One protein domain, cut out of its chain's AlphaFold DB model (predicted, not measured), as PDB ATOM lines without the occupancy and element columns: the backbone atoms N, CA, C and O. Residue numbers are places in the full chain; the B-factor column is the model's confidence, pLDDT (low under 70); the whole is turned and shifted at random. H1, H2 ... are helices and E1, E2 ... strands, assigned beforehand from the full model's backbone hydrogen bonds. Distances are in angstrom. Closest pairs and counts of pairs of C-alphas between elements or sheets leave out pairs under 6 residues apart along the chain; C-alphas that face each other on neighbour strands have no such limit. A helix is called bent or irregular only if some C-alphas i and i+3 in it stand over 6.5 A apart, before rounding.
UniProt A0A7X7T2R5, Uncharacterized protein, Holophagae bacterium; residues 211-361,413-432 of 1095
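Overview. This is residues 211 to 361 and 413 to 432 of the 1095 residues of an uncharacterized protein of Holophagae bacterium (UniProt A0A7X7T2R5). A twisted sheet of five strands, curled like part of a barrel, makes the core, with the long helix H2 and helix H5 over one face and H4 crossing the opposite face. H1 lies near one end of the strands, H6 and H7 near the other. The printed part has 171 residues, with seven named helices and five named strands in the order E1 H1 H2 E2 H3 H4 E3 E4 E5 H5 H6 H7. The sheet runs E2 E1 E3 E5 E4 and is mixed, with E4 antiparallel to E5 and the other neighbours parallel. The class is mixed, helices and strands; the whole is compact, with a radius of gyration of the C-alphas of 14.6 A and spans of 42 by 31 by 27 A.

Along the chain. E1, residues 212 to 221, begins at C-alpha 212 (170.097, 178.733, 148.172) and is 26.8 A long. H1 is residues 223 to 230; H2, residues 237 to 259, is 30.8 A long with a kink of 25 degrees near residue 250. E2 is residues 261 to 265, H3 269 to 272, and H4, 287 to 301, is 20.0 A long. E3 is residues 309 to 314, E4 319 to 321 and E5 335 to 338. H5, residues 345 to 359, 19.7 A, is only just irregular: C-alphas 350 and 353 are 6.6 A apart. H6 is residues 413 to 423, and H7, 426 to 429, ends at C-alpha 429 (166.929, 171.160, 137.229).

Arrangement. E1 pairs with E2 over residues 213 to 217, N 217 to O 264 2.8 A, and with E3 over 217 to 221, N 220 to O 311 2.8 A. Between the parallel neighbours E3 and E5, N 312 and O 335 are within hydrogen-bond range at 2.9 A; in the hairpin E4 and E5, N 336 and O 320 are within hydrogen-bond range at 2.8 A. E1, H1 H2, E2 is a strand-helix-strand unit, two parallel neighbours with helices between, its crossover right-handed; E2, H3 H4, E3 is a split one, with E1 between its strands, also right-handed. H5, along the strands at a height of 8.7 A, and H4, across them at 8.3 A, are on opposite faces, three layers with the sheet between. The hub H2, on the same face as H5, touches it, closest C-alphas Ser 247 and Asp 348, 5.1 A. H2 also touches H1, H3 only just with 3 pairs of C-alphas within 8 A, and H6. H3 stands at the sheet's level, and H7 only grazes the sheet. Every O i to N i+4 pair is within hydrogen-bond range in H1 and H6, 18 of 19 in H2, 10 of 11 in H4 and 7 of 11 in H5; H3 and H7 are too short for one.

Size, cuts and confidence. The farthest C-alphas, Pro 232 and Gly 425, are 44.8 A apart. Residues 362 to 412 are not printed, with 13.4 A between C-alphas 361 and 413. The links H3 to H4 and E4 to E5 are long. Mean pLDDT of the printed part is 94.4, and no printed residue is under 70.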
ATOM      1  N   THR A 211     165.776 180.585 148.725       93.25
ATOM      2  CA  THR A 211     166.324 179.246 148.457       93.25
ATOM      3  C   THR A 211     167.725 179.351 147.867       93.25
ATOM      4  O   THR A 211     167.885 179.775 146.719       93.25
ATOM      5  N   LEU A 212     168.718 178.877 148.619       95.06
ATOM      6  CA  LEU A 212     170.097 178.733 148.172       95.06
ATOM      7  C   LEU A 212     170.198 177.558 147.190       95.06
ATOM      8  O   LEU A 212     169.811 176.427 147.506       95.06
ATOM      9  N   ARG A 213     170.737 177.819 145.999       96.44
ATOM     10  CA  ARG A 213     170.961 176.832 144.935       96.44
ATOM     11  C   ARG A 213     172.432 176.450 144.884       96.44
ATOM     12  O   ARG A 213     173.261 177.229 144.423       96.44
ATOM     13  N   THR A 214     172.754 175.252 145.359       97.50
ATOM     14  CA  THR A 214     174.121 174.719 145.351       97.50
ATOM     15  C   THR A 214     174.350 173.820 144.136       97.50
ATOM     16  O   THR A 214     173.588 172.878 143.905       97.50
ATOM     17  N   TYR A 215     175.423 174.087 143.392       98.56
ATOM     18  CA  TYR A 215     175.810 173.381 142.168       98.56
ATOM     19  C   TYR A 215     177.210 172.775 142.281       98.56
ATOM     20  O   TYR A 215     178.108 173.360 142.892       98.56
ATOM     21  N   ARG A 216     177.419 171.620 141.643       98.62
ATOM     22  CA  ARG A 216     178.726 170.963 141.548       98.62
ATOM     23  C   ARG A 216     179.548 171.601 140.427       98.62
ATOM     24  O   ARG A 216     179.252 171.406 139.248       98.62
ATOM     25  N   LEU A 217     180.585 172.342 140.791       98.81
ATOM     26  CA  LEU A 217     181.533 172.946 139.861       98.81
ATOM     27  C   LEU A 217     182.653 171.955 139.520       98.81
ATOM     28  O   LEU A 217     183.265 171.376 140.415       98.81
ATOM     29  N   ALA A 218     182.946 171.790 138.235       98.81
ATOM     30  CA  ALA A 218     184.191 171.196 137.761       98.81
ATOM     31  C   ALA A 218     185.076 172.305 137.175       98.81
ATOM     32  O   ALA A 218     184.846 172.780 136.066       98.81
ATOM     33  N   LEU A 219     186.055 172.759 137.949       98.81
ATOM     34  CA  LEU A 219     186.936 173.863 137.582       98.81
ATOM     35  C   LEU A 219     188.309 173.317 137.194       98.81
ATOM     36  O   LEU A 219     188.958 172.662 138.006       98.81
ATOM     37  N   ALA A 220     188.753 173.585 135.975       98.69
ATOM     38  CA  ALA A 220     190.081 173.225 135.500       98.69
ATOM     39  C   ALA A 220     191.059 174.402 135.568       98.69
ATOM     40  O   ALA A 220     190.655 175.563 135.631       98.69
ATOM     41  N   ALA A 221     192.352 174.093 135.538       98.31
ATOM     42  CA  ALA A 221     193.428 175.075 135.493       98.31
ATOM     43  C   ALA A 221     194.554 174.580 134.580       98.31
ATOM     44  O   ALA A 221     195.046 173.466 134.787       98.31
ATOM     45  N   THR A 222     194.967 175.392 133.601       98.44
ATOM     46  CA  THR A 222     196.100 175.046 132.723       98.44
ATOM     47  C   THR A 222     197.413 174.982 133.507       98.44
ATOM     48  O   THR A 222     197.549 175.545 134.601       98.44
ATOM     49  N   GLY A 223     198.414 174.314 132.939       97.75
ATOM     50  CA  GLY A 223     199.755 174.249 133.506       97.75
ATOM     51  C   GLY A 223     200.397 175.629 133.659       97.75
ATOM     52  O   GLY A 223     201.082 175.867 134.654       97.75
ATOM     53  N   GLU A 224     200.132 176.566 132.743       96.94
ATOM     54  CA  GLU A 224     200.576 177.958 132.856       96.94
ATOM     55  C   GLU A 224     199.879 178.687 134.005       96.94
ATOM     56  O   GLU A 224     200.555 179.397 134.751       96.94
ATOM     57  N   TYR A 225     198.560 178.507 134.190       96.75
ATOM     58  CA  TYR A 225     197.849 179.094 135.332       96.75
ATOM     59  C   TYR A 225     198.464 178.592 136.639       96.75
ATOM     60  O   TYR A 225     198.890 179.398 137.470       96.75
ATOM     61  N   THR A 226     198.601 177.272 136.798       97.06
ATOM     62  CA  THR A 226     199.151 176.671 138.020       97.06
ATOM     63  C   THR A 226     200.599 177.104 138.260       97.06
ATOM     64  O   THR A 226     200.958 177.444 139.386       97.06
ATOM     65  N   ALA A 227     201.435 177.178 137.220       94.94
ATOM     66  CA  ALA A 227     202.792 177.710 137.339       94.94
ATOM     67  C   ALA A 227     202.809 179.197 137.742       94.94
ATOM     68  O   ALA A 227     203.620 179.602 138.577       94.94
ATOM     69  N   LYS A 228     201.898 180.012 137.197       92.12
ATOM     70  CA  LYS A 228     201.820 181.452 137.466       92.12
ATOM     71  C   LYS A 228     201.328 181.766 138.882       92.12
ATOM     72  O   LYS A 228     201.897 182.645 139.531       92.12
ATOM     73  N   VAL A 229     200.311 181.059 139.385       91.75
ATOM     74  CA  VAL A 229     199.778 181.287 140.744       91.75
ATOM     75  C   VAL A 229     200.662 180.699 141.848       91.75
ATOM     76  O   VAL A 229     200.633 181.206 142.972       91.75
ATOM     77  N   CYS A 230     201.485 179.692 141.533       91.25
ATOM     78  CA  CYS A 230     202.409 179.065 142.485       91.25
ATOM     79  C   CYS A 230     203.802 179.697 142.553       91.25
ATOM     80  O   CYS A 230     204.510 179.460 143.532       91.25
ATOM     81  N   ALA A 231     204.184 180.530 141.580       86.81
ATOM     82  CA  ALA A 231     205.426 181.299 141.630       86.81
ATOM     83  C   ALA A 231     205.577 182.052 142.978       86.81
ATOM     84  O   ALA A 231     204.592 182.592 143.477       86.81
ATOM     85  N   PRO A 232     206.779 182.111 143.587       82.44
ATOM     86  CA  PRO A 232     208.068 181.613 143.093       82.44
ATOM     87  C   PRO A 232     208.304 180.100 143.295       82.44
ATOM     88  O   PRO A 232     209.384 179.608 142.969       82.44
ATOM     89  N   HIS A 233     207.339 179.356 143.837       87.06
ATOM     90  CA  HIS A 233     207.444 177.912 144.055       87.06
ATOM     91  C   HIS A 233     207.092 177.107 142.783       87.06
ATOM     92  O   HIS A 233     206.442 177.632 141.876       87.06
ATOM     93  N   PRO A 234     207.505 175.826 142.685       91.00
ATOM     94  CA  PRO A 234     207.114 174.957 141.575       91.00
ATOM     95  C   PRO A 234     205.593 174.772 141.468       91.00
ATOM     96  O   PRO A 234     204.890 174.734 142.478       91.00
ATOM     97  N   ALA A 235     205.099 174.586 140.240       94.44
ATOM     98  CA  ALA A 235     203.703 174.251 139.971       94.44
ATOM     99  C   ALA A 235     203.293 172.964 140.710       94.44
ATOM    100  O   ALA A 235     203.937 171.922 140.567       94.44
ATOM    101  N   ALA A 236     202.218 173.028 141.500       96.56
ATOM    102  CA  ALA A 236     201.734 171.899 142.287       96.56
ATOM    103  C   ALA A 236     200.211 171.943 142.453       96.56
ATOM    104  O   ALA A 236     199.651 172.992 142.774       96.56
ATOM    105  N   VAL A 237     199.559 170.782 142.320       97.75
ATOM    106  CA  VAL A 237     198.092 170.611 142.398       97.75
ATOM    107  C   VAL A 237     197.485 171.282 143.635       97.75
ATOM    108  O   VAL A 237     196.517 172.021 143.510       97.75
ATOM    109  N   ALA A 238     198.081 171.092 144.819       97.00
ATOM    110  CA  ALA A 238     197.591 171.687 146.068       97.00
ATOM    111  C   ALA A 238     197.590 173.228 146.049       97.00
ATOM    112  O   ALA A 238     196.705 173.858 146.620       97.00
ATOM    113  N   CYS A 239     198.571 173.837 145.383       95.44
ATOM    114  CA  CYS A 239     198.709 175.286 145.291       95.44
ATOM    115  C   CYS A 239     197.812 175.885 144.190       95.44
ATOM    116  O   CYS A 239     197.176 176.914 144.426       95.44
ATOM    117  N   GLY A 240     197.690 175.217 143.036       96.56
ATOM    118  CA  GLY A 240     196.707 175.582 142.011       96.56
ATOM    119  C   GLY A 240     195.282 175.511 142.562       96.56
ATOM    120  O   GLY A 240     194.535 176.480 142.468       96.56
ATOM    121  N   LEU A 241     194.948 174.420 143.264       98.00
ATOM    122  CA  LEU A 241     193.661 174.256 143.937       98.00
ATOM    123  C   LEU A 241     193.417 175.333 145.008       98.00
ATOM    124  O   LEU A 241     192.321 175.878 145.066       98.00
ATOM    125  N   ALA A 242     194.427 175.693 145.811       97.06
ATOM    126  CA  ALA A 242     194.313 176.796 146.770       97.06
ATOM    127  C   ALA A 242     194.008 178.140 146.082       97.06
ATOM    128  O   ALA A 242     193.149 178.878 146.552       97.06
ATOM    129  N   ALA A 243     194.651 178.437 144.945       96.38
ATOM    130  CA  ALA A 243     194.349 179.629 144.152       96.38
ATOM    131  C   ALA A 243     192.896 179.641 143.655       96.38
ATOM    132  O   ALA A 243     192.169 180.606 143.878       96.38
ATOM    133  N   MET A 244     192.467 178.533 143.052       98.19
ATOM    134  CA  MET A 244     191.110 178.348 142.540       98.19
ATOM    135  C   MET A 244     190.058 178.449 143.657       98.19
ATOM    136  O   MET A 244     188.966 178.966 143.428       98.19
ATOM    137  N   VAL A 245     190.376 177.971 144.866       98.25
ATOM    138  CA  VAL A 245     189.509 178.067 146.048       98.25
ATOM    139  C   VAL A 245     189.330 179.516 146.495       98.25
ATOM    140  O   VAL A 245     188.183 179.918 146.671       98.25
ATOM    141  N   THR A 246     190.399 180.307 146.626       97.44
ATOM    142  CA  THR A 246     190.292 181.735 146.982       97.44
ATOM    143  C   THR A 246     189.450 182.502 145.953       97.44
ATOM    144  O   THR A 246     188.519 183.216 146.331       97.44
ATOM    145  N   SER A 247     189.686 182.281 144.650       97.94
ATOM    146  CA  SER A 247     188.862 182.869 143.582       97.94
ATOM    147  C   SER A 247     187.387 182.474 143.713       97.94
ATOM    148  O   SER A 247     186.513 183.339 143.751       97.94
ATOM    149  N   MET A 248     187.084 181.180 143.863       98.12
ATOM    150  CA  MET A 248     185.693 180.722 143.984       98.12
ATOM    151  C   MET A 248     185.017 181.125 145.296       98.12
ATOM    152  O   MET A 248     183.795 181.249 145.324       98.12
ATOM    153  N   ASN A 249     185.768 181.367 146.371       97.69
ATOM    154  CA  ASN A 249     185.232 181.889 147.626       97.69
ATOM    155  C   ASN A 249     184.720 183.330 147.448       97.69
ATOM    156  O   ASN A 249     183.617 183.640 147.893       97.69
ATOM    157  N   ARG A 250     185.453 184.171 146.704       96.94
ATOM    158  CA  ARG A 250     185.035 185.535 146.321       96.94
ATOM    159  C   ARG A 250     183.871 185.554 145.334       96.94
ATOM    160  O   ARG A 250     182.922 186.313 145.513       96.94
ATOM    161  N   VAL A 251     183.903 184.685 144.322       98.31
ATOM    162  CA  VAL A 251     182.785 184.532 143.376       98.31
ATOM    163  C   VAL A 251     181.517 184.112 144.128       98.31
ATOM    164  O   VAL A 251     180.489 184.766 143.999       98.31
ATOM    165  N   ASN A 252     181.588 183.094 144.991       97.56
ATOM    166  CA  ASN A 252     180.464 182.696 145.843       97.56
ATOM    167  C   ASN A 252     179.998 183.828 146.781       97.56
ATOM    168  O   ASN A 252     178.798 183.971 146.983       97.56
ATOM    169  N   GLY A 253     180.898 184.673 147.299       95.75
ATOM    170  CA  GLY A 253     180.531 185.849 148.104       95.75
ATOM    171  C   GLY A 253     179.579 186.808 147.386       95.75
ATOM    172  O   GLY A 253     178.597 187.261 147.972       95.75
ATOM    173  N   VAL A 254     179.804 187.050 146.092       96.44
ATOM    174  CA  VAL A 254     178.869 187.821 145.259       96.44
ATOM    175  C   VAL A 254     177.621 187.000 144.920       96.44
ATOM    176  O   VAL A 254     176.504 187.466 145.129       96.44
ATOM    177  N   TYR A 255     177.775 185.778 144.405       97.38
ATOM    178  CA  TYR A 255     176.651 184.989 143.884       97.38
ATOM    179  C   TYR A 255     175.643 184.556 144.963       97.38
ATOM    180  O   TYR A 255     174.447 184.455 144.678       97.38
ATOM    181  N   GLU A 256     176.077 184.360 146.207       95.50
ATOM    182  CA  GLU A 256     175.190 184.035 147.328       95.50
ATOM    183  C   GLU A 256     174.417 185.264 147.817       95.50
ATOM    184  O   GLU A 256     173.228 185.137 148.105       95.50
ATOM    185  N   ARG A 257     175.049 186.448 147.837       93.69
ATOM    186  CA  ARG A 257     174.418 187.722 148.227       93.69
ATOM    187  C   ARG A 257     173.455 188.264 147.166       93.69
ATOM    188  O   ARG A 257     172.416 188.817 147.499       93.69
ATOM    189  N   GLU A 258     173.816 188.144 145.892       93.94
ATOM    190  CA  GLU A 258     173.083 188.767 144.784       93.94
ATOM    191  C   GLU A 258     171.941 187.880 144.254       93.94
ATOM    192  O   GLU A 258     170.859 188.369 143.925       93.94
ATOM    193  N   VAL A 259     172.174 186.567 144.130       94.62
ATOM    194  CA  VAL A 259     171.282 185.649 143.388       94.62
ATOM    195  C   VAL A 259     171.037 184.306 144.091       94.62
ATOM    196  O   VAL A 259     170.386 183.432 143.518       94.62
ATOM    197  N   ALA A 260     171.510 184.134 145.332       95.06
ATOM    198  CA  ALA A 260     171.416 182.897 146.115       95.06
ATOM    199  C   ALA A 260     171.936 181.638 145.370       95.06
ATOM    200  O   ALA A 260     171.339 180.558 145.442       95.06
ATOM    201  N   ILE A 261     173.064 181.765 144.658       96.25
ATOM    202  CA  ILE A 261     173.761 180.663 143.971       96.25
ATOM    203  C   ILE A 261     175.091 180.367 144.671       96.25
ATOM    204  O   ILE A 261     175.880 181.275 144.899       96.25
ATOM    205  N   ARG A 262     175.372 179.085 144.929       96.94
ATOM    206  CA  ARG A 262     176.649 178.586 145.459       96.94
ATOM    207  C   ARG A 262     177.251 177.535 144.531       96.94
ATOM    208  O   ARG A 262     176.566 176.608 144.099       96.94
ATOM    209  N   MET A 263     178.549 177.628 144.276       98.25
ATOM    210  CA  MET A 263     179.312 176.695 143.444       98.25
ATOM    211  C   MET A 263     180.363 175.968 144.292       98.25
ATOM    212  O   MET A 263     181.206 176.601 144.927       98.25
ATOM    213  N   VAL A 264     180.304 174.633 144.320       98.38
ATOM    214  CA  VAL A 264     181.167 173.767 145.146       98.38
ATOM    215  C   VAL A 264     181.944 172.808 144.252       98.38
ATOM    216  O   VAL A 264     181.340 172.052 143.490       98.38
ATOM    217  N   MET A 265     183.272 172.809 144.353       98.81
ATOM    218  CA  MET A 265     184.154 171.967 143.542       98.81
ATOM    219  C   MET A 265     183.901 170.474 143.781       98.81
ATOM    220  O   MET A 265     183.788 170.031 144.926       98.81
ATOM    221  N   VAL A 266     183.836 169.693 142.701       98.69
ATOM    222  CA  VAL A 266     183.597 168.239 142.732       98.69
ATOM    223  C   VAL A 266     184.650 167.460 143.531       98.69
ATOM    224  O   VAL A 266     185.793 167.880 143.675       98.69
ATOM    225  N   ALA A 267     184.271 166.267 144.002       98.06
ATOM    226  CA  ALA A 267     185.100 165.374 144.822       98.06
ATOM    227  C   ALA A 267     186.501 165.062 144.260       98.06
ATOM    228  O   ALA A 267     187.405 164.768 145.039       98.06
ATOM    229  N   ASP A 268     186.667 165.133 142.934       98.06
ATOM    230  CA  ASP A 268     187.904 164.811 142.215       98.06
ATOM    231  C   ASP A 268     188.445 165.983 141.368       98.06
ATOM    232  O   ASP A 268     189.097 165.775 140.344       98.06
ATOM    233  N   ASN A 269     188.158 167.230 141.769       98.69
ATOM    234  CA  ASN A 269     188.568 168.436 141.035       98.69
ATOM    235  C   ASN A 269     190.100 168.625 140.962       98.69
ATOM    236  O   ASN A 269     190.607 169.256 140.042       98.69
ATOM    237  N   ASP A 270     190.853 168.042 141.893       98.38
ATOM    238  CA  ASP A 270     192.318 167.947 141.867       98.38
ATOM    239  C   ASP A 270     192.863 167.279 140.592       98.38
ATOM    240  O   ASP A 270     193.979 167.579 140.171       98.38
ATOM    241  N   ARG A 271     192.068 166.435 139.918       98.31
ATOM    242  CA  ARG A 271     192.429 165.820 138.627       98.31
ATOM    243  C   ARG A 271     192.296 166.758 137.417       98.31
ATOM    244  O   ARG A 271     192.664 166.348 136.320       98.31
ATOM    245  N   LEU A 272     191.777 167.975 137.605       98.62
ATOM    246  CA  LEU A 272     191.666 169.025 136.580       98.62
ATOM    247  C   LEU A 272     192.698 170.159 136.756       98.62
ATOM    248  O   LEU A 272     192.675 171.131 136.001       98.62
ATOM    249  N   VAL A 273     193.585 170.062 137.754       98.50
ATOM    250  CA  VAL A 273     194.643 171.050 138.017       98.50
ATOM    251  C   VAL A 273     195.939 170.564 137.377       98.50
ATOM    252  O   VAL A 273     196.653 169.734 137.943       98.50
ATOM    253  N   TYR A 274     196.247 171.059 136.182       98.44
ATOM    254  CA  TYR A 274     197.448 170.657 135.452       98.44
ATOM    255  C   TYR A 274     198.663 171.458 135.931       98.44
ATOM    256  O   TYR A 274     198.537 172.610 136.340       98.44
ATOM    257  N   THR A 275     199.851 170.847 135.919       97.75
ATOM    258  CA  THR A 275     201.099 171.454 136.433       97.75
ATOM    259  C   THR A 275     202.167 171.689 135.361       97.75
ATOM    260  O   THR A 275     203.221 172.232 135.674       97.75
ATOM    261  N   ASP A 276     201.923 171.261 134.121       96.31
ATOM    262  CA  ASP A 276     202.829 171.417 132.978       96.31
ATOM    263  C   ASP A 276     202.003 171.582 131.692       96.31
ATOM    264  O   ASP A 276     201.371 170.628 131.228       96.31
ATOM    265  N   GLY A 277     202.014 172.794 131.130       94.12
ATOM    266  CA  GLY A 277     201.233 173.165 129.943       94.12
ATOM    267  C   GLY A 277     201.681 172.449 128.666       94.12
ATOM    268  O   GLY A 277     200.909 172.312 127.725       94.12
ATOM    269  N   ALA A 278     202.885 171.864 128.646       93.75
ATOM    270  CA  ALA A 278     203.308 170.991 127.550       93.75
ATOM    271  C   ALA A 278     202.597 169.619 127.553       93.75
ATOM    272  O   ALA A 278     202.821 168.812 126.646       93.75
ATOM    273  N   THR A 279     201.782 169.328 128.576       92.94
ATOM    274  CA  THR A 279     201.123 168.025 128.784       92.94
ATOM    275  C   THR A 279     199.626 168.106 129.080       92.94
ATOM    276  O   THR A 279     198.984 167.061 129.225       92.94
ATOM    277  N   ASP A 280     199.064 169.311 129.183       96.06
ATOM    278  CA  ASP A 280     197.641 169.509 129.441       96.06
ATOM    279  C   ASP A 280     196.805 169.506 128.135       96.06
ATOM    280  O   ASP A 280     197.369 169.439 127.038       96.06
ATOM    281  N   PRO A 281     195.460 169.444 128.211       96.62
ATOM    282  CA  PRO A 281     194.600 169.297 127.038       96.62
ATOM    283  C   PRO A 281     194.187 170.632 126.390       96.62
ATOM    284  O   PRO A 281     193.328 170.619 125.502       96.62
ATOM    285  N   TYR A 282     194.736 171.766 126.829       97.62
ATOM    286  CA  TYR A 282     194.279 173.104 126.468       97.62
ATOM    287  C   TYR A 282     195.209 173.826 125.492       97.62
ATOM    288  O   TYR A 282     196.410 173.595 125.398       97.62
ATOM    289  N   THR A 283     194.639 174.768 124.749       95.50
ATOM    290  CA  THR A 283     195.383 175.770 123.982       95.50
ATOM    291  C   THR A 283     195.321 177.088 124.747       95.50
ATOM    292  O   THR A 283     194.461 177.911 124.462       95.50
ATOM    293  N   ASN A 284     196.208 177.271 125.737       93.31
ATOM    294  CA  ASN A 284     196.175 178.363 126.730       93.31
ATOM    295  C   ASN A 284     195.912 179.773 126.166       93.31
ATOM    296  O   ASN A 284     195.336 180.595 126.870       93.31
ATOM    297  N   ASP A 285     196.320 180.058 124.927       91.50
ATOM    298  CA  ASP A 285     196.175 181.374 124.291       91.50
ATOM    299  C   ASP A 285     194.936 181.518 123.376       91.50
ATOM    300  O   ASP A 285     194.712 182.599 122.833       91.50
ATOM    301  N   ASP A 286     194.113 180.473 123.217       91.00
ATOM    302  CA  ASP A 286     192.911 180.453 122.366       91.00
ATOM    303  C   ASP A 286     191.655 180.098 123.184       91.00
ATOM    304  O   ASP A 286     191.334 178.929 123.418       91.00
ATOM    305  N   GLY A 287     190.917 181.126 123.615       88.75
ATOM    306  CA  GLY A 287     189.682 180.962 124.384       88.75
ATOM    307  C   GLY A 287     188.576 180.220 123.629       88.75
ATOM    308  O   GLY A 287     187.819 179.470 124.241       88.75
ATOM    309  N   LEU A 288     188.499 180.369 122.301       88.19
ATOM    310  CA  LEU A 288     187.487 179.699 121.480       88.19
ATOM    311  C   LEU A 288     187.744 178.192 121.419       88.19
ATOM    312  O   LEU A 288     186.812 177.409 121.592       88.19
ATOM    313  N   ALA A 289     189.002 177.784 121.239       91.69
ATOM    314  CA  ALA A 289     189.395 176.380 121.314       91.69
ATOM    315  C   ALA A 289     189.197 175.802 122.728       91.69
ATOM    316  O   ALA A 289     188.744 174.661 122.871       91.69
ATOM    317  N   MET A 290     189.482 176.589 123.772       95.06
ATOM    318  CA  MET A 290     189.359 176.141 125.162       95.06
ATOM    319  C   MET A 290     187.919 175.832 125.605       95.06
ATOM    320  O   MET A 290     187.755 174.995 126.491       95.06
ATOM    321  N   LEU A 291     186.876 176.398 124.979       90.31
ATOM    322  CA  LEU A 291     185.472 176.046 125.260       90.31
ATOM    323  C   LEU A 291     185.193 174.547 125.035       90.31
ATOM    324  O   LEU A 291     184.794 173.833 125.960       90.31
ATOM    325  N   ASP A 292     185.440 174.067 123.813       91.62
ATOM    326  CA  ASP A 292     185.211 172.671 123.421       91.62
ATOM    327  C   ASP A 292     186.221 171.724 124.090       91.62
ATOM    328  O   ASP A 292     185.860 170.625 124.519       91.62
ATOM    329  N   GLN A 293     187.481 172.159 124.240       97.50
ATOM    330  CA  GLN A 293     188.507 171.402 124.969       97.50
ATOM    331  C   GLN A 293     188.100 171.181 126.429       97.50
ATOM    332  O   GLN A 293     188.238 170.067 126.933       97.50
ATOM    333  N   ASN A 294     187.547 172.194 127.107       98.06
ATOM    334  CA  ASN A 294     187.122 172.059 128.498       98.06
ATOM    335  C   ASN A 294     185.894 171.160 128.652       98.06
ATOM    336  O   ASN A 294     185.875 170.306 129.539       98.06
ATOM    337  N   GLN A 295     184.909 171.282 127.756       97.19
ATOM    338  CA  GLN A 295     183.757 170.380 127.725       97.19
ATOM    339  C   GLN A 295     184.196 168.918 127.543       97.19
ATOM    340  O   GLN A 295     183.795 168.055 128.327       97.19
ATOM    341  N   ALA A 296     185.068 168.644 126.567       97.94
ATOM    342  CA  ALA A 296     185.582 167.302 126.311       97.94
ATOM    343  C   ALA A 296     186.456 166.766 127.463       97.94
ATOM    344  O   ALA A 296     186.326 165.601 127.844       97.94
ATOM    345  N   ASN A 297     187.324 167.604 128.039       98.44
ATOM    346  CA  ASN A 297     188.225 167.205 129.116       98.44
ATOM    347  C   ASN A 297     187.471 166.892 130.415       98.44
ATOM    348  O   ASN A 297     187.667 165.830 131.006       98.44
ATOM    349  N   ILE A 298     186.562 167.769 130.849       98.62
ATOM    350  CA  ILE A 298     185.794 167.550 132.079       98.62
ATOM    351  C   ILE A 298     184.879 166.322 131.934       98.62
ATOM    352  O   ILE A 298     184.788 165.514 132.864       98.62
ATOM    353  N   ASP A 299     184.269 166.100 130.764       98.44
ATOM    354  CA  ASP A 299     183.489 164.883 130.506       98.44
ATOM    355  C   ASP A 299     184.342 163.601 130.492       98.44
ATOM    356  O   ASP A 299     183.835 162.541 130.862       98.44
ATOM    357  N   ALA A 300     185.628 163.676 130.133       98.25
ATOM    358  CA  ALA A 300     186.552 162.540 130.183       98.25
ATOM    359  C   ALA A 300     187.142 162.286 131.587       98.25
ATOM    360  O   ALA A 300     187.335 161.134 131.981       98.25
ATOM    361  N   VAL A 301     187.439 163.344 132.349       98.38
ATOM    362  CA  VAL A 301     188.110 163.263 133.658       98.38
ATOM    363  C   VAL A 301     187.109 163.064 134.797       98.38
ATOM    364  O   VAL A 301     187.300 162.160 135.616       98.38
ATOM    365  N   ILE A 302     186.057 163.886 134.853       98.44
ATOM    366  CA  ILE A 302     185.041 163.910 135.919       98.44
ATOM    367  C   ILE A 302     183.783 163.135 135.510       98.44
ATOM    368  O   ILE A 302     183.196 162.432 136.336       98.44
ATOM    369  N   GLY A 303     183.379 163.227 134.239       98.00
ATOM    370  CA  GLY A 303     182.179 162.583 133.703       98.00
ATOM    371  C   GLY A 303     180.926 163.454 133.806       98.00
ATOM    372  O   GLY A 303     180.577 163.935 134.882       98.00
ATOM    373  N   ASN A 304     180.192 163.589 132.694       96.06
ATOM    374  CA  ASN A 304     179.005 164.450 132.538       96.06
ATOM    375  C   ASN A 304     177.949 164.347 133.666       96.06
ATOM    376  O   ASN A 304     177.270 165.324 133.960       96.06
ATOM    377  N   ALA A 305     177.777 163.198 134.326       96.62
ATOM    378  CA  ALA A 305     176.803 163.062 135.420       96.62
ATOM    379  C   ALA A 305     177.252 163.704 136.756       96.62
ATOM    380  O   ALA A 305     176.424 163.951 137.638       96.62
ATOM    381  N   ASN A 306     178.551 163.962 136.922       97.81
ATOM    382  CA  ASN A 306     179.179 164.233 138.218       97.81
ATOM    383  C   ASN A 306     179.373 165.728 138.532       97.81
ATOM    384  O   ASN A 306     179.672 166.062 139.676       97.81
ATOM    385  N   TYR A 307     179.140 166.609 137.557       98.56
ATOM    386  CA  TYR A 307     179.204 168.068 137.691       98.56
ATOM    387  C   TYR A 307     177.990 168.747 137.030       98.56
ATOM    388  O   TYR A 307     177.287 168.132 136.226       98.56
ATOM    389  N   ASP A 308     177.752 170.014 137.360       98.62
ATOM    390  CA  ASP A 308     176.571 170.806 136.982       98.62
ATOM    391  C   ASP A 308     176.929 172.057 136.165       98.62
ATOM    392  O   ASP A 308     176.201 172.420 135.240       98.62
ATOM    393  N   ILE A 309     178.079 172.659 136.467       98.56
ATOM    394  CA  ILE A 309     178.742 173.736 135.722       98.56
ATOM    395  C   ILE A 309     180.237 173.400 135.641       98.56
ATOM    396  O   ILE A 309     180.787 172.800 136.568       98.56
ATOM    397  N   GLY A 310     180.895 173.740 134.538       98.44
ATOM    398  CA  GLY A 310     182.337 173.590 134.380       98.44
ATOM    399  C   GLY A 310     182.983 174.809 133.732       98.44
ATOM    400  O   GLY A 310     182.331 175.550 132.995       98.44
ATOM    401  N   HIS A 311     184.254 175.032 134.044       98.69
ATOM    402  CA  HIS A 311     184.996 176.230 133.646       98.69
ATOM    403  C   HIS A 311     186.508 175.934 133.647       98.69
ATOM    404  O   HIS A 311     186.923 174.982 134.310       98.69
ATOM    405  N   VAL A 312     187.334 176.705 132.936       98.38
ATOM    406  CA  VAL A 312     188.808 176.601 132.984       98.38
ATOM    407  C   VAL A 312     189.470 177.958 133.225       98.38
ATOM    408  O   VAL A 312     189.059 178.967 132.654       98.38
ATOM    409  N   PHE A 313     190.503 177.979 134.069       98.31
ATOM    410  CA  PHE A 313     191.393 179.125 134.243       98.31
ATOM    411  C   PHE A 313     192.700 178.944 133.465       98.31
ATOM    412  O   PHE A 313     193.347 177.898 133.553       98.31
ATOM    413  N   SER A 314     193.099 179.987 132.741       96.06
ATOM    414  CA  SER A 314     194.290 180.029 131.880       96.06
ATOM    415  C   SER A 314     195.102 181.314 132.101       96.06
ATOM    416  O   SER A 314     194.721 182.202 132.871       96.06
ATOM    417  N   THR A 315     196.238 181.442 131.412       92.88
ATOM    418  CA  THR A 315     197.019 182.697 131.366       92.88
ATOM    419  C   THR A 315     196.812 183.521 130.094       92.88
ATOM    420  O   THR A 315     197.163 184.703 130.076       92.88
ATOM    421  N   GLY A 316     196.216 182.934 129.055       86.06
ATOM    422  CA  GLY A 316     195.895 183.576 127.780       86.06
ATOM    423  C   GLY A 316     194.456 183.290 127.338       86.06
ATOM    424  O   GLY A 316     193.646 182.794 128.118       86.06
ATOM    425  N   GLY A 317     194.116 183.623 126.092       80.19
ATOM    426  CA  GLY A 317     192.800 183.330 125.503       80.19
ATOM    427  C   GLY A 317     191.676 184.319 125.837       80.19
ATOM    428  O   GLY A 317     190.634 184.269 125.189       80.19
ATOM    429  N   GLY A 318     191.894 185.243 126.780       85.56
ATOM    430  CA  GLY A 318     190.897 186.236 127.194       85.56
ATOM    431  C   GLY A 318     189.766 185.620 128.018       85.56
ATOM    432  O   GLY A 318     189.970 184.632 128.721       85.56
ATOM    433  N   GLY A 319     188.581 186.218 127.950       87.19
ATOM    434  CA  GLY A 319     187.361 185.655 128.531       87.19
ATOM    435  C   GLY A 319     186.400 185.180 127.448       87.19
ATOM    436  O   GLY A 319     186.238 185.863 126.430       87.19
ATOM    437  N   ILE A 320     185.801 184.002 127.626       89.00
ATOM    438  CA  ILE A 320     184.657 183.569 126.818       89.00
ATOM    439  C   ILE A 320     183.869 182.442 127.498       89.00
ATOM    440  O   ILE A 320     184.437 181.495 128.049       89.00
ATOM    441  N   ALA A 321     182.543 182.474 127.369       90.00
ATOM    442  CA  ALA A 321     181.655 181.408 127.816       90.00
ATOM    443  C   ALA A 321     180.473 181.179 126.863       90.00
ATOM    444  O   ALA A 321     180.053 182.073 126.125       90.00
ATOM    445  N   TYR A 322     179.890 179.978 126.908       89.38
ATOM    446  CA  TYR A 322     178.558 179.751 126.347       89.38
ATOM    447  C   TYR A 322     177.483 180.314 127.285       89.38
ATOM    448  O   TYR A 322     177.559 180.149 128.502       89.38
ATOM    449  N   VAL A 323     176.455 180.950 126.718       88.94
ATOM    450  CA  VAL A 323     175.440 181.679 127.492       88.94
ATOM    451  C   VAL A 323     174.297 180.760 127.939       88.94
ATOM    452  O   VAL A 323     173.693 180.071 127.117       88.94
ATOM    453  N   GLY A 324     173.966 180.763 129.235       90.81
ATOM    454  CA  GLY A 324     172.819 180.025 129.787       90.81
ATOM    455  C   GLY A 324     172.944 178.500 129.663       90.81
ATOM    456  O   GLY A 324     172.080 177.856 129.051       90.81
ATOM    457  N   VAL A 325     174.026 177.931 130.212       93.50
ATOM    458  CA  VAL A 325     174.436 176.523 130.005       93.50
ATOM    459  C   VAL A 325     174.529 175.576 131.216       93.50
ATOM    460  O   VAL A 325     174.494 174.371 130.962       93.50
ATOM    461  N   PRO A 326     174.610 175.987 132.499       95.94
ATOM    462  CA  PRO A 326     174.587 175.056 133.630       95.94
ATOM    463  C   PRO A 326     173.414 174.072 133.558       95.94
ATOM    464  O   PRO A 326     172.340 174.398 133.055       95.94
ATOM    465  N   CYS A 327     173.648 172.844 134.019       95.50
ATOM    466  CA  CYS A 327     172.826 171.646 133.805       95.50
ATOM    467  C   CYS A 327     172.776 171.078 132.364       95.50
ATOM    468  O   CYS A 327     172.440 169.900 132.211       95.50
ATOM    469  N   LYS A 328     173.137 171.818 131.302       93.50
ATOM    470  CA  LYS A 328     173.006 171.353 129.902       93.50
ATOM    471  C   LYS A 328     174.198 170.494 129.458       93.50
ATOM    472  O   LYS A 328     175.286 170.993 129.180       93.50
ATOM    473  N   ALA A 329     173.992 169.178 129.388       92.81
ATOM    474  CA  ALA A 329     175.004 168.214 128.944       92.81
ATOM    475  C   ALA A 329     175.592 168.573 127.564       92.81
ATOM    476  O   ALA A 329     174.841 168.875 126.638       92.81
ATOM    477  N   GLY A 330     176.921 168.521 127.432       90.25
ATOM    478  CA  GLY A 330     177.632 168.892 126.202       90.25
ATOM    479  C   GLY A 330     177.815 170.399 125.970       90.25
ATOM    480  O   GLY A 330     178.396 170.758 124.955       90.25
ATOM    481  N   LEU A 331     177.344 171.267 126.876       91.75
ATOM    482  CA  LEU A 331     177.572 172.724 126.831       91.75
ATOM    483  C   LEU A 331     177.996 173.326 128.185       91.75
ATOM    484  O   LEU A 331     178.696 174.334 128.227       91.75
ATOM    485  N   LYS A 332     177.574 172.728 129.305       94.94
ATOM    486  CA  LYS A 332     177.743 173.257 130.671       94.94
ATOM    487  C   LYS A 332     179.184 173.452 131.160       94.94
ATOM    488  O   LYS A 332     179.352 174.058 132.213       94.94
ATOM    489  N   ALA A 333     180.192 172.934 130.457       96.50
ATOM    490  CA  ALA A 333     181.613 173.152 130.742       96.50
ATOM    491  C   ALA A 333     182.307 174.138 129.777       96.50
ATOM    492  O   ALA A 333     183.493 174.426 129.952       96.50
ATOM    493  N   GLY A 334     181.590 174.701 128.799       92.88
ATOM    494  CA  GLY A 334     182.098 175.776 127.945       92.88
ATOM    495  C   GLY A 334     182.147 177.116 128.683       92.88
ATOM    496  O   GLY A 334     181.191 177.894 128.634       92.88
ATOM    497  N   GLY A 335     183.257 177.372 129.374       94.50
ATOM    498  CA  GLY A 335     183.572 178.635 130.043       94.50
ATOM    499  C   GLY A 335     185.067 178.745 130.338       94.50
ATOM    500  O   GLY A 335     185.674 177.776 130.797       94.50
ATOM    501  N   VAL A 336     185.653 179.902 130.039       95.62
ATOM    502  CA  VAL A 336     187.097 180.165 130.063       95.62
ATOM    503  C   VAL A 336     187.349 181.547 130.666       95.62
ATOM    504  O   VAL A 336     186.807 182.532 130.170       95.62
ATOM    505  N   THR A 337     188.232 181.634 131.667       95.94
ATOM    506  CA  THR A 337     188.770 182.916 132.154       95.94
ATOM    507  C   THR A 337     190.296 182.915 132.115       95.94
ATOM    508  O   THR A 337     190.951 182.227 132.900       95.94
ATOM    509  N   GLY A 338     190.865 183.734 131.233       91.38
ATOM    510  CA  GLY A 338     192.301 183.851 131.012       91.38
ATOM    511  C   GLY A 338     192.858 185.248 131.269       91.38
ATOM    512  O   GLY A 338     192.374 186.244 130.727       91.38
ATOM    513  N   ARG A 339     193.930 185.334 132.067       88.31
ATOM    514  CA  ARG A 339     194.673 186.585 132.304       88.31
ATOM    515  C   ARG A 339     196.158 186.296 132.504       88.31
ATOM    516  O   ARG A 339     196.516 185.419 133.278       88.31
ATOM    517  N   SER A 340     197.031 187.117 131.922       85.50
ATOM    518  CA  SER A 340     198.495 186.986 132.060       85.50
ATOM    519  C   SER A 340     199.009 187.138 133.502       85.50
ATOM    520  O   SER A 340     200.153 186.784 133.803       85.50
ATOM    521  N   ASN A 341     198.171 187.650 134.404       85.06
ATOM    522  CA  ASN A 341     198.405 187.798 135.837       85.06
ATOM    523  C   ASN A 341     197.130 187.399 136.624       85.06
ATOM    524  O   ASN A 341     196.432 188.278 137.123       85.06
ATOM    525  N   PRO A 342     196.758 186.104 136.673       87.81
ATOM    526  CA  PRO A 342     195.428 185.647 137.080       87.81
ATOM    527  C   PRO A 342     195.335 185.489 138.608       87.81
ATOM    528  O   PRO A 342     195.254 184.383 139.140       87.81
ATOM    529  N   VAL A 343     195.445 186.611 139.322       81.50
ATOM    530  CA  VAL A 343     195.497 186.672 140.790       81.50
ATOM    531  C   VAL A 343     194.809 187.928 141.330       81.50
ATOM    532  O   VAL A 343     194.940 189.010 140.757       81.50
ATOM    533  N   GLY A 344     194.150 187.790 142.482       85.19
ATOM    534  CA  GLY A 344     193.510 188.893 143.200       85.19
ATOM    535  C   GLY A 344     192.153 189.307 142.627       85.19
ATOM    536  O   GLY A 344     191.738 188.855 141.562       85.19
ATOM    537  N   ASP A 345     191.480 190.215 143.333       84.38
ATOM    538  CA  ASP A 345     190.122 190.672 143.014       84.38
ATOM    539  C   ASP A 345     189.902 191.095 141.536       84.38
ATOM    540  O   ASP A 345     188.895 190.677 140.965       84.38
ATOM    541  N   PRO A 346     190.825 191.795 140.841       85.50
ATOM    542  CA  PRO A 346     190.656 192.105 139.415       85.50
ATOM    543  C   PRO A 346     190.709 190.891 138.467       85.50
ATOM    544  O   PRO A 346     190.495 191.040 137.268       85.50
ATOM    545  N   PHE A 347     191.051 189.693 138.942       91.00
ATOM    546  CA  PHE A 347     190.803 188.438 138.224       91.00
ATOM    547  C   PHE A 347     189.485 187.810 138.695       91.00
ATOM    548  O   PHE A 347     188.635 187.477 137.870       91.00
ATOM    549  N   ASP A 348     189.296 187.718 140.015       94.44
ATOM    550  CA  ASP A 348     188.165 187.034 140.653       94.44
ATOM    551  C   ASP A 348     186.797 187.679 140.323       94.44
ATOM    552  O   ASP A 348     185.816 186.975 140.076       94.44
ATOM    553  N   ILE A 349     186.722 189.014 140.302       92.69
ATOM    554  CA  ILE A 349     185.478 189.788 140.148       92.69
ATOM    555  C   ILE A 349     185.307 190.352 138.739       92.69
ATOM    556  O   ILE A 349     184.243 190.166 138.153       92.69
ATOM    557  N   ASP A 350     186.324 191.010 138.173       88.81
ATOM    558  CA  ASP A 350     186.179 191.619 136.840       88.81
ATOM    559  C   ASP A 350     185.958 190.562 135.751       88.81
ATOM    560  O   ASP A 350     185.245 190.834 134.789       88.81
ATOM    561  N   TYR A 351     186.592 189.383 135.874       91.00
ATOM    562  CA  TYR A 351     186.637 188.381 134.802       91.00
ATOM    563  C   TYR A 351     185.990 187.043 135.206       91.00
ATOM    564  O   TYR A 351     185.062 186.617 134.529       91.00
ATOM    565  N   VAL A 352     186.376 186.387 136.313       97.31
ATOM    566  CA  VAL A 352     185.785 185.070 136.657       97.31
ATOM    567  C   VAL A 352     184.283 185.186 136.942       97.31
ATOM    568  O   VAL A 352     183.484 184.434 136.378       97.31
ATOM    569  N   ALA A 353     183.867 186.147 137.773       97.88
ATOM    570  CA  ALA A 353     182.448 186.369 138.056       97.88
ATOM    571  C   ALA A 353     181.642 186.820 136.815       97.88
ATOM    572  O   ALA A 353     180.445 186.528 136.747       97.88
ATOM    573  N   HIS A 354     182.296 187.470 135.844       96.75
ATOM    574  CA  HIS A 354     181.737 187.923 134.562       96.75
ATOM    575  C   HIS A 354     181.508 186.757 133.586       96.75
ATOM    576  O   HIS A 354     180.386 186.542 133.132       96.75
ATOM    577  N   GLU A 355     182.528 185.936 133.329       95.56
ATOM    578  CA  GLU A 355     182.426 184.786 132.419       95.56
ATOM    579  C   GLU A 355     181.501 183.696 132.974       95.56
ATOM    580  O   GLU A 355     180.701 183.109 132.242       95.56
ATOM    581  N   MET A 356     181.509 183.469 134.294       97.94
ATOM    582  CA  MET A 356     180.468 182.652 134.928       97.94
ATOM    583  C   MET A 356     179.086 183.314 134.823       97.94
ATOM    584  O   MET A 356     178.087 182.611 134.684       97.94
ATOM    585  N   GLY A 357     179.007 184.646 134.804       96.75
ATOM    586  CA  GLY A 357     177.759 185.397 134.637       96.75
ATOM    587  C   GLY A 357     177.106 185.132 133.286       96.75
ATOM    588  O   GLY A 357     175.899 184.891 133.228       96.75
ATOM    589  N   HIS A 358     177.905 185.042 132.220       95.25
ATOM    590  CA  HIS A 358     177.458 184.528 130.926       95.25
ATOM    591  C   HIS A 358     176.964 183.083 131.013       95.25
ATOM    592  O   HIS A 358     175.860 182.802 130.539       95.25
ATOM    593  N   GLN A 359     177.698 182.175 131.671       95.69
ATOM    594  CA  GLN A 359     177.219 180.796 131.867       95.69
ATOM    595  C   GLN A 359     175.841 180.781 132.546       95.69
ATOM    596  O   GLN A 359     174.952 180.061 132.094       95.69
ATOM    597  N   TRP A 360     175.604 181.647 133.534       95.50
ATOM    598  CA  TRP A 360     174.306 181.834 134.194       95.50
ATOM    599  C   TRP A 360     173.256 182.634 133.392       95.50
ATOM    600  O   TRP A 360     172.150 182.841 133.884       95.50
ATOM    601  N   GLY A 361     173.544 183.039 132.152       91.19
ATOM    602  CA  GLY A 361     172.595 183.685 131.236       91.19
ATOM    603  C   GLY A 361     172.621 185.218 131.227       91.19
ATOM    604  O   GLY A 361     171.750 185.827 130.605       91.19
ATOM    605  N   SER A 413     170.895 195.460 137.857       94.06
ATOM    606  CA  SER A 413     169.569 194.848 137.985       94.06
ATOM    607  C   SER A 413     169.046 194.134 136.736       94.06
ATOM    608  O   SER A 413     168.145 193.305 136.858       94.06
ATOM    609  N   LYS A 414     169.612 194.386 135.546       94.06
ATOM    610  CA  LYS A 414     169.341 193.560 134.355       94.06
ATOM    611  C   LYS A 414     170.005 192.180 134.426       94.06
ATOM    612  O   LYS A 414     169.391 191.190 134.036       94.06
ATOM    613  N   SER A 415     171.231 192.108 134.928       95.19
ATOM    614  CA  SER A 415     171.988 190.863 135.057       95.19
ATOM    615  C   SER A 415     171.413 189.996 136.176       95.19
ATOM    616  O   SER A 415     171.253 188.796 135.983       95.19
ATOM    617  N   LEU A 416     170.980 190.614 137.287       94.31
ATOM    618  CA  LEU A 416     170.167 189.956 138.320       94.31
ATOM    619  C   LEU A 416     168.913 189.305 137.713       94.31
ATOM    620  O   LEU A 416     168.678 188.113 137.891       94.31
ATOM    621  N   GLU A 417     168.138 190.074 136.941       90.88
ATOM    622  CA  GLU A 417     166.922 189.612 136.260       90.88
ATOM    623  C   GLU A 417     167.192 188.398 135.347       90.88
ATOM    624  O   GLU A 417     166.419 187.441 135.344       90.88
ATOM    625  N   GLN A 418     168.308 188.395 134.614       92.25
ATOM    626  CA  GLN A 418     168.702 187.304 133.714       92.25
ATOM    627  C   GLN A 418     169.189 186.049 134.458       92.25
ATOM    628  O   GLN A 418     168.725 184.945 134.167       92.25
ATOM    629  N   ILE A 419     170.075 186.212 135.442       94.62
ATOM    630  CA  ILE A 419     170.668 185.108 136.210       94.62
ATOM    631  C   ILE A 419     169.612 184.422 137.089       94.62
ATOM    632  O   ILE A 419     169.569 183.189 137.172       94.62
ATOM    633  N   ILE A 420     168.704 185.191 137.696       92.94
ATOM    634  CA  ILE A 420     167.582 184.642 138.468       92.94
ATOM    635  C   ILE A 420     166.592 183.921 137.535       92.94
ATOM    636  O   ILE A 420     166.173 182.807 137.851       92.94
ATOM    637  N   ALA A 421     166.269 184.472 136.356       89.44
ATOM    638  CA  ALA A 421     165.418 183.788 135.373       89.44
ATOM    639  C   ALA A 421     165.993 182.436 134.917       89.44
ATOM    640  O   ALA A 421     165.247 181.464 134.796       89.44
ATOM    641  N   TYR A 422     167.307 182.352 134.682       91.62
ATOM    642  CA  TYR A 422     167.942 181.095 134.287       91.62
ATOM    643  C   TYR A 422     167.973 180.086 135.440       91.62
ATOM    644  O   TYR A 422     167.525 178.950 135.285       91.62
ATOM    645  N   SER A 423     168.469 180.496 136.610       92.56
ATOM    646  CA  SER A 423     168.664 179.612 137.770       92.56
ATOM    647  C   SER A 423     167.364 179.147 138.439       92.56
ATOM    648  O   SER A 423     167.376 178.121 139.116       92.56
ATOM    649  N   THR A 424     166.243 179.849 138.226       90.44
ATOM    650  CA  THR A 424     164.887 179.407 138.615       90.44
ATOM    651  C   THR A 424     164.138 178.661 137.496       90.44
ATOM    652  O   THR A 424     163.072 178.101 137.750       90.44
ATOM    653  N   GLY A 425     164.694 178.629 136.278       89.06
ATOM    654  CA  GLY A 425     164.161 177.950 135.092       89.06
ATOM    655  C   GLY A 425     165.039 176.772 134.652       89.06
ATOM    656  O   GLY A 425     165.180 175.792 135.382       89.06
ATOM    657  N   ASP A 426     165.635 176.866 133.459       86.88
ATOM    658  CA  ASP A 426     166.531 175.852 132.867       86.88
ATOM    659  C   ASP A 426     167.628 175.353 133.831       86.88
ATOM    660  O   ASP A 426     167.943 174.163 133.849       86.88
ATOM    661  N   GLY A 427     168.209 176.254 134.631       90.81
ATOM    662  CA  GLY A 427     169.262 175.947 135.601       90.81
ATOM    663  C   GLY A 427     168.766 175.312 136.905       90.81
ATOM    664  O   GLY A 427     169.557 174.726 137.635       90.81
ATOM    665  N   ASP A 428     167.465 175.346 137.203       93.12
ATOM    666  CA  ASP A 428     166.917 174.829 138.469       93.12
ATOM    667  C   ASP A 428     166.954 173.285 138.550       93.12
ATOM    668  O   ASP A 428     166.839 172.700 139.635       93.12
ATOM    669  N   VAL A 429     167.123 172.613 137.401       92.25
ATOM    670  CA  VAL A 429     166.929 171.160 137.229       92.25
ATOM    671  C   VAL A 429     168.021 170.289 137.853       92.25
ATOM    672  O   VAL A 429     167.754 169.129 138.160       92.25
ATOM    673  N   CYS A 430     169.233 170.822 138.045       95.25
ATOM    674  CA  CYS A 430     170.351 170.114 138.683       95.25
ATOM    675  C   CYS A 430     170.781 170.720 140.033       95.25
ATOM    676  O   CYS A 430     171.656 170.175 140.700       95.25
ATOM    677  N   ALA A 431     170.141 171.811 140.467       95.69
ATOM    678  CA  ALA A 431     170.454 172.494 141.718       95.69
ATOM    679  C   ALA A 431     170.068 171.669 142.960       95.69
ATOM    680  O   ALA A 431     168.912 171.257 143.117       95.69
ATOM    681  N   VAL A 432     170.995 171.535 143.913       96.62
ATOM    682  CA  VAL A 432     170.650 171.165 145.293       96.62
ATOM    683  C   VAL A 432     170.063 172.404 145.967       96.62
ATOM    684  O   VAL A 432     170.757 173.399 146.168       96.62
TER     685      VAL A 432